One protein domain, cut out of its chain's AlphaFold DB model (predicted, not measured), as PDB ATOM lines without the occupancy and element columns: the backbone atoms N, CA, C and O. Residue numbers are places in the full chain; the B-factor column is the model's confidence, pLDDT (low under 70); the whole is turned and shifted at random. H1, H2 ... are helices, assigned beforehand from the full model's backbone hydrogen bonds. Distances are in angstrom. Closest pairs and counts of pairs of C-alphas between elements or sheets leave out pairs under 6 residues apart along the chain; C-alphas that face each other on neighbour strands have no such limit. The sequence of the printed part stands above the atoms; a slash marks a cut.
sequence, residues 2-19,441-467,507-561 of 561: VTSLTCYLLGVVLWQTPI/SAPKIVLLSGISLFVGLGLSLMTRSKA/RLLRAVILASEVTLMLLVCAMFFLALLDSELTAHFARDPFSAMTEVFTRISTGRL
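This is residues 2 to 19, 441 to 467 and 507 to 561 of the 561 residues of an uncharacterized protein of Lignipirellula cremea (UniProt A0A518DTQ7). Two long helices, H2 and H3, run side by side in opposite ways like the prongs of loose tongs, nearest to each other where H2 begins and H3 ends, with the far ends sticking out as residues 461 to 467 of H2 and 507 to 520 of H3. H1 packs on H2 and is apart from H3, while H4 and H5, a helical hairpin, pack at the end of H3, with H5 crossing it. The printed part has 100 residues, with five named helices, H1 to H5 in order along the chain, and no named strand; the class is all helix. The whole is loose, with a radius of gyration of the C-alphas of 15.9 A, and flat, spanning 46 by 41 by 17 A.

H1 is residues 2 to 15, 19.8 A from first to last C-alpha, beginning at C-alpha 2 (-21.731, -17.868, 10.613). H2 is residues 442 to 467, 37.6 A long. H3, residues 507 to 533, is 38.5 A long and begins at C-alpha 507 (2.467, -28.093, 14.959). H4 is residues 535 to 543, 13.6 A long. H5, residues 545 to 558, is 19.9 A long and ends at C-alpha 558 (-21.010, -23.200, 44.024).

H1, with residues 3 to 8 alone, touches H2 at a shallow tilt of 26 degrees, opposite ways; the closest C-alphas, of Ser 4 and Gly 456, are 4.9 A apart. H2 and H3 are close but not clearly touching, at a shallow tilt of 13 degrees; their closest C-alphas, of Val 446 and Leu 532, are 7.9 A apart. H2, with residues 442 to 445 alone, touches H4 at 70.0 degrees, only just about perpendicular; the closest C-alphas, of Ala 442 and Ala 542, are 6.1 A apart. H3 and H4 touch only at the corner; their closest C-alphas, of Leu 532 and Thr 538, are 5.7 A apart. H3, with residues 527 to 531 alone, touches H5, about perpendicular at 84 degrees; the closest C-alphas, of Ala 531 and Val 552, are 6.8 A apart. H4 and H5 form a hairpin, touching at a tilt of 36 degrees, only just steep; the closest C-alphas, of Phe 541 and Ala 548, are 5.1 A apart. H1 is apart from H3, H4 and H5, and H2 is apart from H5. Every O i to N i+4 pair is within hydrogen-bond range in H1, H3 and H5; in H2 21 of 22 are, and in H4 2 of 5, beside 3 of 6 O i to N i+3 pairs.

The two C-alphas farthest apart, of Ile 19 and Leu 508, are 53.4 A apart. Residues 20 to 440 are not printed, with 15.3 A between C-alphas 19 and 441, nor are residues 468 to 506, with 16.4 A between C-alphas 467 and 507. The links H3 to H4 and H4 to H5 are tight. The mean pLDDT of the printed part is 73.0; residues 2 to 19, 441 to 446, 448, 464 to 467 and 561 are under 70.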
ATOM      1  N   VAL A   2     -20.701 -18.782  11.156       60.50
ATOM      2  CA  VAL A   2     -21.731 -17.868  10.613       60.50
ATOM      3  C   VAL A   2     -22.921 -18.632  10.021       60.50
ATOM      4  O   VAL A   2     -24.054 -18.337  10.366       60.50
ATOM      5  N   THR A   3     -22.664 -19.685   9.243       59.94
ATOM      6  CA  THR A   3     -23.699 -20.521   8.611       59.94
ATOM      7  C   THR A   3     -24.595 -21.266   9.606       59.94
ATOM      8  O   THR A   3     -25.808 -21.309   9.413       59.94
ATOM      9  N   SER A   4     -24.038 -21.815  10.693       58.34
ATOM     10  CA  SER A   4     -24.835 -22.498  11.725       58.34
ATOM     11  C   SER A   4     -25.672 -21.514  12.541       58.34
ATOM     12  O   SER A   4     -26.819 -21.814  12.857       58.34
ATOM     13  N   LEU A   5     -25.129 -20.323  12.823       66.50
ATOM     14  CA  LEU A   5     -25.856 -19.244  13.491       66.50
ATOM     15  C   LEU A   5     -27.021 -18.743  12.624       66.50
ATOM     16  O   LEU A   5     -28.126 -18.586  13.130       66.50
ATOM     17  N   THR A   6     -26.815 -18.559  11.315       65.69
ATOM     18  CA  THR A   6     -27.894 -18.159  10.397       65.69
ATOM     19  C   THR A   6     -28.973 -19.226  10.256       65.69
ATOM     20  O   THR A   6     -30.144 -18.872  10.272       65.69
ATOM     21  N   CYS A   7     -28.629 -20.518  10.177       62.19
ATOM     22  CA  CYS A   7     -29.642 -21.582  10.127       62.19
ATOM     23  C   CYS A   7     -30.448 -21.672  11.430       62.19
ATOM     24  O   CYS A   7     -31.659 -21.875  11.385       62.19
ATOM     25  N   TYR A   8     -29.796 -21.482  12.582       68.44
ATOM     26  CA  TYR A   8     -30.471 -21.431  13.878       68.44
ATOM     27  C   TYR A   8     -31.417 -20.228  13.977       68.44
ATOM     28  O   TYR A   8     -32.590 -20.397  14.300       68.44
ATOM     29  N   LEU A   9     -30.946 -19.026  13.624       67.06
ATOM     30  CA  LEU A   9     -31.764 -17.811  13.649       67.06
ATOM     31  C   LEU A   9     -32.931 -17.882  12.657       67.06
ATOM     32  O   LEU A   9     -34.040 -17.498  13.012       67.06
ATOM     33  N   LEU A  10     -32.724 -18.426  11.453       65.38
ATOM     34  CA  LEU A  10     -33.798 -18.630  10.477       65.38
ATOM     35  C   LEU A  10     -34.842 -19.627  11.001       65.38
ATOM     36  O   LEU A  10     -36.037 -19.391  10.857       65.38
ATOM     37  N   GLY A  11     -34.394 -20.703  11.658       65.50
ATOM     38  CA  GLY A  11     -35.270 -21.663  12.327       65.50
ATOM     39  C   GLY A  11     -36.085 -21.023  13.451       65.50
ATOM     40  O   GLY A  11     -37.281 -21.256  13.528       65.50
ATOM     41  N   VAL A  12     -35.479 -20.165  14.277       62.12
ATOM     42  CA  VAL A  12     -36.185 -19.445  15.351       62.12
ATOM     43  C   VAL A  12     -37.183 -18.425  14.787       62.12
ATOM     44  O   VAL A  12     -38.313 -18.361  15.265       62.12
ATOM     45  N   VAL A  13     -36.809 -17.669  13.751       62.06
ATOM     46  CA  VAL A  13     -37.667 -16.637  13.139       62.06
ATOM     47  C   VAL A  13     -38.855 -17.249  12.392       62.06
ATOM     48  O   VAL A  13     -39.978 -16.787  12.570       62.06
ATOM     49  N   LEU A  14     -38.642 -18.312  11.607       59.81
ATOM     50  CA  LEU A  14     -39.726 -19.005  10.895       59.81
ATOM     51  C   LEU A  14     -40.661 -19.777  11.839       59.81
ATOM     52  O   LEU A  14     -41.799 -20.053  11.476       59.81
ATOM     53  N   TRP A  15     -40.205 -20.122  13.045       58.94
ATOM     54  CA  TRP A  15     -41.004 -20.855  14.035       58.94
ATOM     55  C   TRP A  15     -41.771 -19.930  14.989       58.94
ATOM     56  O   TRP A  15     -42.779 -20.331  15.569       58.94
ATOM     57  N   GLN A  16     -41.320 -18.683  15.156       52.12
ATOM     58  CA  GLN A  16     -41.966 -17.689  16.015       52.12
ATOM     59  C   GLN A  16     -43.230 -17.065  15.425       52.12
ATOM     60  O   GLN A  16     -43.835 -16.247  16.106       52.12
ATOM     61  N   THR A  17     -43.677 -17.425  14.221       49.69
ATOM     62  CA  THR A  17     -45.029 -17.068  13.780       49.69
ATOM     63  C   THR A  17     -46.015 -18.024  14.456       49.69
ATOM     64  O   THR A  17     -46.138 -19.163  13.994       49.69
ATOM     65  N   PRO A  18     -46.692 -17.641  15.565       52.69
ATOM     66  CA  PRO A  18     -47.701 -18.501  16.147       52.69
ATOM     67  C   PRO A  18     -48.810 -18.620  15.111       52.69
ATOM     68  O   PRO A  18     -49.523 -17.656  14.849       52.69
ATOM     69  N   ILE A  19     -48.954 -19.798  14.517       54.38
ATOM     70  CA  ILE A  19     -50.177 -20.127  13.801       54.38
ATOM     71  C   ILE A  19     -51.236 -20.216  14.903       54.38
ATOM     72  O   ILE A  19     -51.296 -21.200  15.641       54.38
ATOM     73  N   SER A 441     -42.800 -27.147  23.226       59.88
ATOM     74  CA  SER A 441     -42.261 -27.834  24.386       59.88
ATOM     75  C   SER A 441     -40.745 -27.643  24.348       59.88
ATOM     76  O   SER A 441     -40.116 -27.923  23.326       59.88
ATOM     77  N   ALA A 442     -40.167 -27.145  25.445       57.91
ATOM     78  CA  ALA A 442     -38.723 -26.978  25.627       57.91
ATOM     79  C   ALA A 442     -37.872 -28.105  24.989       57.91
ATOM     80  O   ALA A 442     -36.932 -27.777  24.263       57.91
ATOM     81  N   PRO A 443     -38.221 -29.409  25.105       64.44
ATOM     82  CA  PRO A 443     -37.465 -30.484  24.453       64.44
ATOM     83  C   PRO A 443     -37.384 -30.393  22.920       64.44
ATOM     84  O   PRO A 443     -36.378 -30.795  22.340       64.44
ATOM     85  N   LYS A 444     -38.401 -29.857  22.234       62.75
ATOM     86  CA  LYS A 444     -38.382 -29.721  20.766       62.75
ATOM     87  C   LYS A 444     -37.430 -28.617  20.307       62.75
ATOM     88  O   LYS A 444     -36.714 -28.818  19.331       62.75
ATOM     89  N   ILE A 445     -37.387 -27.491  21.027       66.19
ATOM     90  CA  ILE A 445     -36.449 -26.384  20.751       66.19
ATOM     91  C   ILE A 445     -35.013 -26.874  20.909       66.19
ATOM     92  O   ILE A 445     -34.160 -26.639  20.057       66.19
ATOM     93  N   VAL A 446     -34.781 -27.608  21.988       69.88
ATOM     94  CA  VAL A 446     -33.499 -28.199  22.349       69.88
ATOM     95  C   VAL A 446     -33.006 -29.201  21.306       69.88
ATOM     96  O   VAL A 446     -31.827 -29.225  20.954       69.88
ATOM     97  N   LEU A 447     -33.911 -30.033  20.792       72.81
ATOM     98  CA  LEU A 447     -33.580 -31.008  19.762       72.81
ATOM     99  C   LEU A 447     -33.222 -30.310  18.442       72.81
ATOM    100  O   LEU A 447     -32.236 -30.673  17.804       72.81
ATOM    101  N   LEU A 448     -33.956 -29.255  18.074       69.12
ATOM    102  CA  LEU A 448     -33.660 -28.453  16.884       69.12
ATOM    103  C   LEU A 448     -32.328 -27.701  17.001       69.12
ATOM    104  O   LEU A 448     -31.538 -27.697  16.052       69.12
ATOM    105  N   SER A 449     -32.043 -27.108  18.165       71.44
ATOM    106  CA  SER A 449     -30.762 -26.444  18.413       71.44
ATOM    107  C   SER A 449     -29.613 -27.448  18.360       71.44
ATOM    108  O   SER A 449     -28.614 -27.180  17.691       71.44
ATOM    109  N   GLY A 450     -29.784 -28.631  18.960       75.38
ATOM    110  CA  GLY A 450     -28.824 -29.731  18.889       75.38
ATOM    111  C   GLY A 450     -28.522 -30.143  17.447       75.38
ATOM    112  O   GLY A 450     -27.360 -30.139  17.042       75.38
ATOM    113  N   ILE A 451     -29.556 -30.410  16.641       73.50
ATOM    114  CA  ILE A 451     -29.398 -30.777  15.223       73.50
ATOM    115  C   ILE A 451     -28.655 -29.680  14.451       73.50
ATOM    116  O   ILE A 451     -27.719 -29.982  13.711       73.50
ATOM    117  N   SER A 452     -29.007 -28.405  14.652       73.81
ATOM    118  CA  SER A 452     -28.333 -27.291  13.969       73.81
ATOM    119  C   SER A 452     -26.838 -27.208  14.308       73.81
ATOM    120  O   SER A 452     -26.008 -26.923  13.437       73.81
ATOM    121  N   LEU A 453     -26.481 -27.530  15.555       75.31
ATOM    122  CA  LEU A 453     -25.111 -27.513  16.052       75.31
ATOM    123  C   LEU A 453     -24.311 -28.688  15.469       75.31
ATOM    124  O   LEU A 453     -23.206 -28.480  14.967       75.31
ATOM    125  N   PHE A 454     -24.899 -29.888  15.423       76.44
ATOM    126  CA  PHE A 454     -24.291 -31.061  14.781       76.44
ATOM    127  C   PHE A 454     -24.085 -30.871  13.274       76.44
ATOM    128  O   PHE A 454     -23.023 -31.212  12.753       76.44
ATOM    129  N   VAL A 455     -25.054 -30.278  12.572       76.25
ATOM    130  CA  VAL A 455     -24.929 -29.979  11.136       76.25
ATOM    131  C   VAL A 455     -23.829 -28.942  10.892       76.25
ATOM    132  O   VAL A 455     -22.974 -29.136  10.025       76.25
ATOM    133  N   GLY A 456     -23.788 -27.875  11.698       75.12
ATOM    134  CA  GLY A 456     -22.718 -26.877  11.648       75.12
ATOM    135  C   GLY A 456     -21.330 -27.475  11.893       75.12
ATOM    136  O   GLY A 456     -20.370 -27.119  11.202       75.12
ATOM    137  N   LEU A 457     -21.232 -28.421  12.830       72.38
ATOM    138  CA  LEU A 457     -20.005 -29.153  13.129       72.38
ATOM    139  C   LEU A 457     -19.563 -30.033  11.954       72.38
ATOM    140  O   LEU A 457     -18.401 -29.971  11.548       72.38
ATOM    141  N   GLY A 458     -20.485 -30.816  11.386       74.81
ATOM    142  CA  GLY A 458     -20.203 -31.699  10.255       74.81
ATOM    143  C   GLY A 458     -19.675 -30.927   9.047       74.81
ATOM    144  O   GLY A 458     -18.643 -31.283   8.479       74.81
ATOM    145  N   LEU A 459     -20.313 -29.798   8.719       76.38
ATOM    146  CA  LEU A 459     -19.865 -28.895   7.655       76.38
ATOM    147  C   LEU A 459     -18.492 -28.274   7.951       76.38
ATOM    148  O   LEU A 459     -17.642 -28.199   7.061       76.38
ATOM    149  N   SER A 460     -18.229 -27.862   9.194       74.88
ATOM    150  CA  SER A 460     -16.919 -27.329   9.592       74.88
ATOM    151  C   SER A 460     -15.808 -28.373   9.438       74.88
ATOM    152  O   SER A 460     -14.753 -28.078   8.884       74.88
ATOM    153  N   LEU A 461     -16.040 -29.611   9.877       77.44
ATOM    154  CA  LEU A 461     -15.057 -30.690   9.749       77.44
ATOM    155  C   LEU A 461     -14.819 -31.079   8.282       77.44
ATOM    156  O   LEU A 461     -13.670 -31.266   7.880       77.44
ATOM    157  N   MET A 462     -15.876 -31.129   7.466       75.69
ATOM    158  CA  MET A 462     -15.770 -31.454   6.038       75.69
ATOM    159  C   MET A 462     -15.082 -30.366   5.207       75.69
ATOM    160  O   MET A 462     -14.362 -30.668   4.259       75.69
ATOM    161  N   THR A 463     -15.285 -29.091   5.541       76.56
ATOM    162  CA  THR A 463     -14.595 -27.987   4.853       76.56
ATOM    163  C   THR A 463     -13.130 -27.893   5.275       76.56
ATOM    164  O   THR A 463     -12.259 -27.668   4.433       76.56
ATOM    165  N   ARG A 464     -12.827 -28.147   6.557       65.62
ATOM    166  CA  ARG A 464     -11.455 -28.127   7.086       65.62
ATOM    167  C   ARG A 464     -10.620 -29.302   6.570       65.62
ATOM    168  O   ARG A 464      -9.439 -29.099   6.302       65.62
ATOM    169  N   SER A 465     -11.209 -30.486   6.357       68.12
ATOM    170  CA  SER A 465     -10.490 -31.623   5.758       68.12
ATOM    171  C   SER A 465     -10.035 -31.311   4.329       68.12
ATOM    172  O   SER A 465      -8.854 -31.487   4.022       68.12
ATOM    173  N   LYS A 466     -10.913 -30.723   3.507       61.69
ATOM    174  CA  LYS A 466     -10.589 -30.298   2.136       61.69
ATOM    175  C   LYS A 466      -9.546 -29.176   2.098       61.69
ATOM    176  O   LYS A 466      -8.581 -29.276   1.349       61.69
ATOM    177  N   ALA A 467      -9.674 -28.166   2.958       58.75
ATOM    178  CA  ALA A 467      -8.703 -27.070   3.030       58.75
ATOM    179  C   ALA A 467      -7.329 -27.518   3.568       58.75
ATOM    180  O   ALA A 467      -6.298 -27.014   3.133       58.75
ATOM    181  N   ARG A 507       3.362 -26.928  14.841       77.25
ATOM    182  CA  ARG A 507       2.467 -28.093  14.959       77.25
ATOM    183  C   ARG A 507       1.929 -28.247  16.374       77.25
ATOM    184  O   ARG A 507       0.751 -28.536  16.535       77.25
ATOM    185  N   LEU A 508       2.776 -28.020  17.378       78.06
ATOM    186  CA  LEU A 508       2.383 -28.057  18.785       78.06
ATOM    187  C   LEU A 508       1.368 -26.953  19.096       78.06
ATOM    188  O   LEU A 508       0.339 -27.233  19.694       78.06
ATOM    189  N   LEU A 509       1.591 -25.734  18.600       76.12
ATOM    190  CA  LEU A 509       0.671 -24.608  18.778       76.12
ATOM    191  C   LEU A 509      -0.681 -24.869  18.098       76.12
ATOM    192  O   LEU A 509      -1.723 -24.646  18.704       76.12
ATOM    193  N   ARG A 510      -0.684 -25.436  16.882       77.25
ATOM    194  CA  ARG A 510      -1.922 -25.861  16.204       77.25
ATOM    195  C   ARG A 510      -2.640 -26.985  16.948       77.25
ATOM    196  O   ARG A 510      -3.860 -26.941  17.050       77.25
ATOM    197  N   ALA A 511      -1.906 -27.964  17.476       76.81
ATOM    198  CA  ALA A 511      -2.484 -29.048  18.263       76.81
ATOM    199  C   ALA A 511      -3.088 -28.534  19.577       76.81
ATOM    200  O   ALA A 511      -4.173 -28.966  19.946       76.81
ATOM    201  N   VAL A 512      -2.435 -27.576  20.241       77.69
ATOM    202  CA  VAL A 512      -2.948 -26.932  21.461       77.69
ATOM    203  C   VAL A 512      -4.201 -26.114  21.162       77.69
ATOM    204  O   VAL A 512      -5.184 -26.248  21.884       77.69
ATOM    205  N   ILE A 513      -4.214 -25.332  20.077       81.19
ATOM    206  CA  ILE A 513      -5.407 -24.578  19.668       81.19
ATOM    207  C   ILE A 513      -6.554 -25.541  19.341       81.19
ATOM    208  O   ILE A 513      -7.659 -25.362  19.840       81.19
ATOM    209  N   LEU A 514      -6.294 -26.607  18.581       77.94
ATOM    210  CA  LEU A 514      -7.321 -27.586  18.224       77.94
ATOM    211  C   LEU A 514      -7.838 -28.350  19.449       77.94
ATOM    212  O   LEU A 514      -9.041 -28.541  19.589       77.94
ATOM    213  N   ALA A 515      -6.948 -28.731  20.367       76.62
ATOM    214  CA  ALA A 515      -7.341 -29.319  21.639       76.62
ATOM    215  C   ALA A 515      -8.205 -28.344  22.450       76.62
ATOM    216  O   ALA A 515      -9.218 -28.769  22.991       76.62
ATOM    217  N   SER A 516      -7.865 -27.048  22.472       74.44
ATOM    218  CA  SER A 516      -8.658 -26.021  23.162       74.44
ATOM    219  C   SER A 516     -10.023 -25.766  22.513       74.44
ATOM    220  O   SER A 516     -11.004 -25.557  23.218       74.44
ATOM    221  N   GLU A 517     -10.125 -25.845  21.181       79.00
ATOM    222  CA  GLU A 517     -11.404 -25.758  20.465       79.00
ATOM    223  C   GLU A 517     -12.297 -26.961  20.799       79.00
ATOM    224  O   GLU A 517     -13.480 -26.795  21.100       79.00
ATOM    225  N   VAL A 518     -11.731 -28.173  20.788       79.38
ATOM    226  CA  VAL A 518     -12.465 -29.412  21.083       79.38
ATOM    227  C   VAL A 518     -12.909 -29.459  22.546       79.38
ATOM    228  O   VAL A 518     -14.050 -29.829  22.819       79.38
ATOM    229  N   THR A 519     -12.056 -29.058  23.492       76.00
ATOM    230  CA  THR A 519     -12.431 -29.028  24.912       76.00
ATOM    231  C   THR A 519     -13.483 -27.965  25.200       76.00
ATOM    232  O   THR A 519     -14.433 -28.254  25.924       76.00
ATOM    233  N   LEU A 520     -13.381 -26.775  24.598       79.12
ATOM    234  CA  LEU A 520     -14.394 -25.728  24.749       79.12
ATOM    235  C   LEU A 520     -15.738 -26.163  24.152       79.12
ATOM    236  O   LEU A 520     -16.784 -25.925  24.750       79.12
ATOM    237  N   MET A 521     -15.719 -26.876  23.025       77.50
ATOM    238  CA  MET A 521     -16.930 -27.447  22.440       77.50
ATOM    239  C   MET A 521     -17.558 -28.520  23.341       77.50
ATOM    240  O   MET A 521     -18.761 -28.475  23.592       77.50
ATOM    241  N   LEU A 522     -16.762 -29.467  23.851       80.62
ATOM    242  CA  LEU A 522     -17.248 -30.501  24.771       80.62
ATOM    243  C   LEU A 522     -17.834 -29.889  26.043       80.62
ATOM    244  O   LEU A 522     -18.866 -30.357  26.516       80.62
ATOM    245  N   LEU A 523     -17.221 -28.819  26.554       79.19
ATOM    246  CA  LEU A 523     -17.725 -28.075  27.702       79.19
ATOM    247  C   LEU A 523     -19.088 -27.436  27.399       79.19
ATOM    248  O   LEU A 523     -20.018 -27.618  28.177       79.19
ATOM    249  N   VAL A 524     -19.247 -26.756  26.258       78.00
ATOM    250  CA  VAL A 524     -20.539 -26.165  25.854       78.00
ATOM    251  C   VAL A 524     -21.613 -27.243  25.683       78.00
ATOM    252  O   VAL A 524     -22.731 -27.070  26.161       78.00
ATOM    253  N   CYS A 525     -21.278 -28.377  25.063       78.81
ATOM    254  CA  CYS A 525     -22.203 -29.502  24.941       78.81
ATOM    255  C   CYS A 525     -22.592 -30.071  26.310       78.81
ATOM    256  O   CYS A 525     -23.773 -30.287  26.554       78.81
ATOM    257  N   ALA A 526     -21.633 -30.286  27.214       79.56
ATOM    258  CA  ALA A 526     -21.903 -30.794  28.558       79.56
ATOM    259  C   ALA A 526     -22.790 -29.833  29.364       79.56
ATOM    260  O   ALA A 526     -23.747 -30.275  29.992       79.56
ATOM    261  N   MET A 527     -22.526 -28.525  29.287       74.50
ATOM    262  CA  MET A 527     -23.355 -27.482  29.902       74.50
ATOM    263  C   MET A 527     -24.779 -27.497  29.353       74.50
ATOM    264  O   MET A 527     -25.738 -27.404  30.114       74.50
ATOM    265  N   PHE A 528     -24.914 -27.653  28.034       75.19
ATOM    266  CA  PHE A 528     -26.210 -27.781  27.390       75.19
ATOM    267  C   PHE A 528     -26.935 -29.028  27.904       75.19
ATOM    268  O   PHE A 528     -28.028 -28.900  28.432       75.19
ATOM    269  N   PHE A 529     -26.309 -30.209  27.869       80.06
ATOM    270  CA  PHE A 529     -26.902 -31.448  28.390       80.06
ATOM    271  C   PHE A 529     -27.294 -31.358  29.871       80.06
ATOM    272  O   PHE A 529     -28.376 -31.815  30.227       80.06
ATOM    273  N   LEU A 530     -26.469 -30.741  30.720       76.62
ATOM    274  CA  LEU A 530     -26.796 -30.517  32.131       76.62
ATOM    275  C   LEU A 530     -28.022 -29.609  32.293       76.62
ATOM    276  O   LEU A 530     -28.910 -29.925  33.079       76.62
ATOM    277  N   ALA A 531     -28.124 -28.540  31.498       71.06
ATOM    278  CA  ALA A 531     -29.295 -27.662  31.498       71.06
ATOM    279  C   ALA A 531     -30.580 -28.364  31.020       71.06
ATOM    280  O   ALA A 531     -31.676 -27.958  31.393       71.06
ATOM    281  N   LEU A 532     -30.455 -29.411  30.195       73.88
ATOM    282  CA  LEU A 532     -31.587 -30.230  29.749       73.88
ATOM    283  C   LEU A 532     -32.046 -31.252  30.775       73.88
ATOM    284  O   LEU A 532     -33.217 -31.626  30.773       73.88
ATOM    285  N   LEU A 533     -31.116 -31.744  31.589       80.88
ATOM    286  CA  LEU A 533     -31.409 -32.715  32.633       80.88
ATOM    287  C   LEU A 533     -32.100 -32.059  33.835       80.88
ATOM    288  O   LEU A 533     -32.866 -32.731  34.518       80.88
ATOM    289  N   ASP A 534     -31.884 -30.759  34.061       80.81
ATOM    290  CA  ASP A 534     -32.576 -29.997  35.102       80.81
ATOM    291  C   ASP A 534     -33.891 -29.385  34.568       80.81
ATOM    292  O   ASP A 534     -33.912 -28.515  33.687       80.81
ATOM    293  N   SER A 535     -35.017 -29.854  35.117       76.56
ATOM    294  CA  SER A 535     -36.372 -29.431  34.742       76.56
ATOM    295  C   SER A 535     -36.675 -27.960  35.049       76.56
ATOM    296  O   SER A 535     -37.525 -27.359  34.391       76.56
ATOM    297  N   GLU A 536     -36.010 -27.366  36.047       82.31
ATOM    298  CA  GLU A 536     -36.223 -25.956  36.400       82.31
ATOM    299  C   GLU A 536     -35.509 -25.034  35.410       82.31
ATOM    300  O   GLU A 536     -36.076 -24.057  34.906       82.31
ATOM    301  N   LEU A 537     -34.271 -25.392  35.072       77.00
ATOM    302  CA  LEU A 537     -33.442 -24.642  34.139       77.00
ATOM    303  C   LEU A 537     -33.965 -24.730  32.710       77.00
ATOM    304  O   LEU A 537     -33.824 -23.758  31.977       77.00
ATOM    305  N   THR A 538     -34.636 -25.813  32.314       79.31
ATOM    306  CA  THR A 538     -35.201 -25.944  30.957       79.31
ATOM    307  C   THR A 538     -36.247 -24.874  30.646       79.31
ATOM    308  O   THR A 538     -36.276 -24.345  29.531       79.31
ATOM    309  N   ALA A 539     -37.081 -24.507  31.624       78.50
ATOM    310  CA  ALA A 539     -38.053 -23.425  31.462       78.50
ATOM    311  C   ALA A 539     -37.369 -22.052  31.339       78.50
ATOM    312  O   ALA A 539     -37.823 -21.194  30.576       78.50
ATOM    313  N   HIS A 540     -36.262 -21.849  32.060       77.12
ATOM    314  CA  HIS A 540     -35.458 -20.629  31.983       77.12
ATOM    315  C   HIS A 540     -34.665 -20.541  30.675       77.12
ATOM    316  O   HIS A 540     -34.673 -19.500  30.022       77.12
ATOM    317  N   PHE A 541     -34.090 -21.656  30.224       74.00
ATOM    318  CA  PHE A 541     -33.348 -21.778  28.969       74.00
ATOM    319  C   PHE A 541     -34.216 -21.450  27.750       74.00
ATOM    320  O   PHE A 541     -33.734 -20.871  26.779       74.00
ATOM    321  N   ALA A 542     -35.510 -21.785  27.809       71.56
ATOM    322  CA  ALA A 542     -36.476 -21.449  26.767       71.56
ATOM    323  C   ALA A 542     -36.801 -19.943  26.697       71.56
ATOM    324  O   ALA A 542     -37.205 -19.464  25.638       71.56
ATOM    325  N   ARG A 543     -36.642 -19.201  27.804       78.81
ATOM    326  CA  ARG A 543     -36.860 -17.745  27.854       78.81
ATOM    327  C   ARG A 543     -35.597 -16.956  27.532       78.81
ATOM    328  O   ARG A 543     -35.670 -16.017  26.747       78.81
ATOM    329  N   ASP A 544     -34.470 -17.331  28.131       78.50
ATOM    330  CA  ASP A 544     -33.173 -16.691  27.916       78.50
ATOM    331  C   ASP A 544     -32.029 -17.720  28.058       78.50
ATOM    332  O   ASP A 544     -31.624 -18.064  29.176       78.50
ATOM    333  N   PRO A 545     -31.477 -18.217  26.936       74.00
ATOM    334  CA  PRO A 545     -30.439 -19.242  26.961       74.00
ATOM    335  C   PRO A 545     -29.108 -18.729  27.529       74.00
ATOM    336  O   PRO A 545     -28.336 -19.519  28.072       74.00
ATOM    337  N   PHE A 546     -28.816 -17.427  27.439       73.75
ATOM    338  CA  PHE A 546     -27.556 -16.878  27.945       73.75
ATOM    339  C   PHE A 546     -27.596 -16.720  29.463       73.75
ATOM    340  O   PHE A 546     -26.656 -17.150  30.137       73.75
ATOM    341  N   SER A 547     -28.705 -16.201  30.002       77.62
ATOM    342  CA  SER A 547     -28.909 -16.114  31.453       77.62
ATOM    343  C   SER A 547     -28.946 -17.505  32.099       77.62
ATOM    344  O   SER A 547     -28.314 -17.733  33.134       77.62
ATOM    345  N   ALA A 548     -29.605 -18.475  31.456       80.25
ATOM    346  CA  ALA A 548     -29.647 -19.850  31.951       80.25
ATOM    347  C   ALA A 548     -28.256 -20.512  31.957       80.25
ATOM    348  O   ALA A 548     -27.891 -21.163  32.934       80.25
ATOM    349  N   MET A 549     -27.428 -20.297  30.926       75.94
ATOM    350  CA  MET A 549     -26.042 -20.790  30.925       75.94
ATOM    351  C   MET A 549     -25.196 -20.171  32.044       75.94
ATOM    352  O   MET A 549     -24.406 -20.884  32.669       75.94
ATOM    353  N   THR A 550     -25.361 -18.874  32.334       79.56
ATOM    354  CA  THR A 550     -24.670 -18.245  33.471       79.56
ATOM    355  C   THR A 550     -25.138 -18.802  34.810       79.56
ATOM    356  O   THR A 550     -24.309 -19.010  35.695       79.56
ATOM    357  N   GLU A 551     -26.426 -19.130  34.945       84.00
ATOM    358  CA  GLU A 551     -26.968 -19.732  36.162       84.00
ATOM    359  C   GLU A 551     -26.418 -21.150  36.385       84.00
ATOM    360  O   GLU A 551     -25.930 -21.456  37.477       84.00
ATOM    361  N   VAL A 552     -26.381 -21.985  35.338       82.88
ATOM    362  CA  VAL A 552     -25.731 -23.309  35.386       82.88
ATOM    363  C   VAL A 552     -24.270 -23.163  35.805       82.88
ATOM    364  O   VAL A 552     -23.806 -23.888  36.683       82.88
ATOM    365  N   PHE A 553     -23.547 -22.185  35.249       80.19
ATOM    366  CA  PHE A 553     -22.150 -21.943  35.611       80.19
ATOM    367  C   PHE A 553     -22.004 -21.555  37.088       80.19
ATOM    368  O   PHE A 553     -21.135 -22.081  37.788       80.19
ATOM    369  N   THR A 554     -22.893 -20.698  37.600       86.50
ATOM    370  CA  THR A 554     -22.910 -20.361  39.028       86.50
ATOM    371  C   THR A 554     -23.246 -21.566  39.907       86.50
ATOM    372  O   THR A 554     -22.567 -21.767  40.915       86.50
ATOM    373  N   ARG A 555     -24.198 -22.429  39.519       84.06
ATOM    374  CA  ARG A 555     -24.534 -23.661  40.260       84.06
ATOM    375  C   ARG A 555     -23.368 -24.656  40.278       84.06
ATOM    376  O   ARG A 555     -23.042 -25.163  41.351       84.06
ATOM    377  N   ILE A 556     -22.660 -24.840  39.156       82.75
ATOM    378  CA  ILE A 556     -21.424 -25.651  39.091       82.75
ATOM    379  C   ILE A 556     -20.366 -25.076  40.030       82.75
ATOM    380  O   ILE A 556     -19.815 -25.797  40.860       82.75
ATOM    381  N   SER A 557     -20.094 -23.772  39.928       81.56
ATOM    382  CA  SER A 557     -19.034 -23.120  40.709       81.56
ATOM    383  C   SER A 557     -19.305 -23.104  42.218       81.56
ATOM    384  O   SER A 557     -18.368 -23.061  43.009       81.56
ATOM    385  N   THR A 558     -20.579 -23.169  42.617       90.06
ATOM    386  CA  THR A 558     -21.010 -23.200  44.024       90.06
ATOM    387  C   THR A 558     -21.250 -24.617  44.551       90.06
ATOM    388  O   THR A 558     -21.563 -24.771  45.731       90.06
ATOM    389  N   GLY A 559     -21.095 -25.648  43.709       84.19
ATOM    390  CA  GLY A 559     -21.312 -27.052  44.073       84.19
ATOM    391  C   GLY A 559     -22.775 -27.410  44.357       84.19
ATOM    392  O   GLY A 559     -23.030 -28.335  45.121       84.19
ATOM    393  N   ARG A 560     -23.731 -26.661  43.788       77.38
ATOM    394  CA  ARG A 560     -25.184 -26.825  43.997       77.38
ATOM    395  C   ARG A 560     -25.892 -27.431  42.778       77.38
ATOM    396  O   ARG A 560     -26.950 -26.939  42.391       77.38
ATOM    397  N   LEU A 561     -25.271 -28.420  42.139       63.66
ATOM    398  CA  LEU A 561     -25.860 -29.123  40.995       63.66
ATOM    399  C   LEU A 561     -26.629 -30.369  41.403       63.66
ATOM    400  O   LEU A 561     -26.141 -31.065  42.324       63.66
TER     401      LEU A 561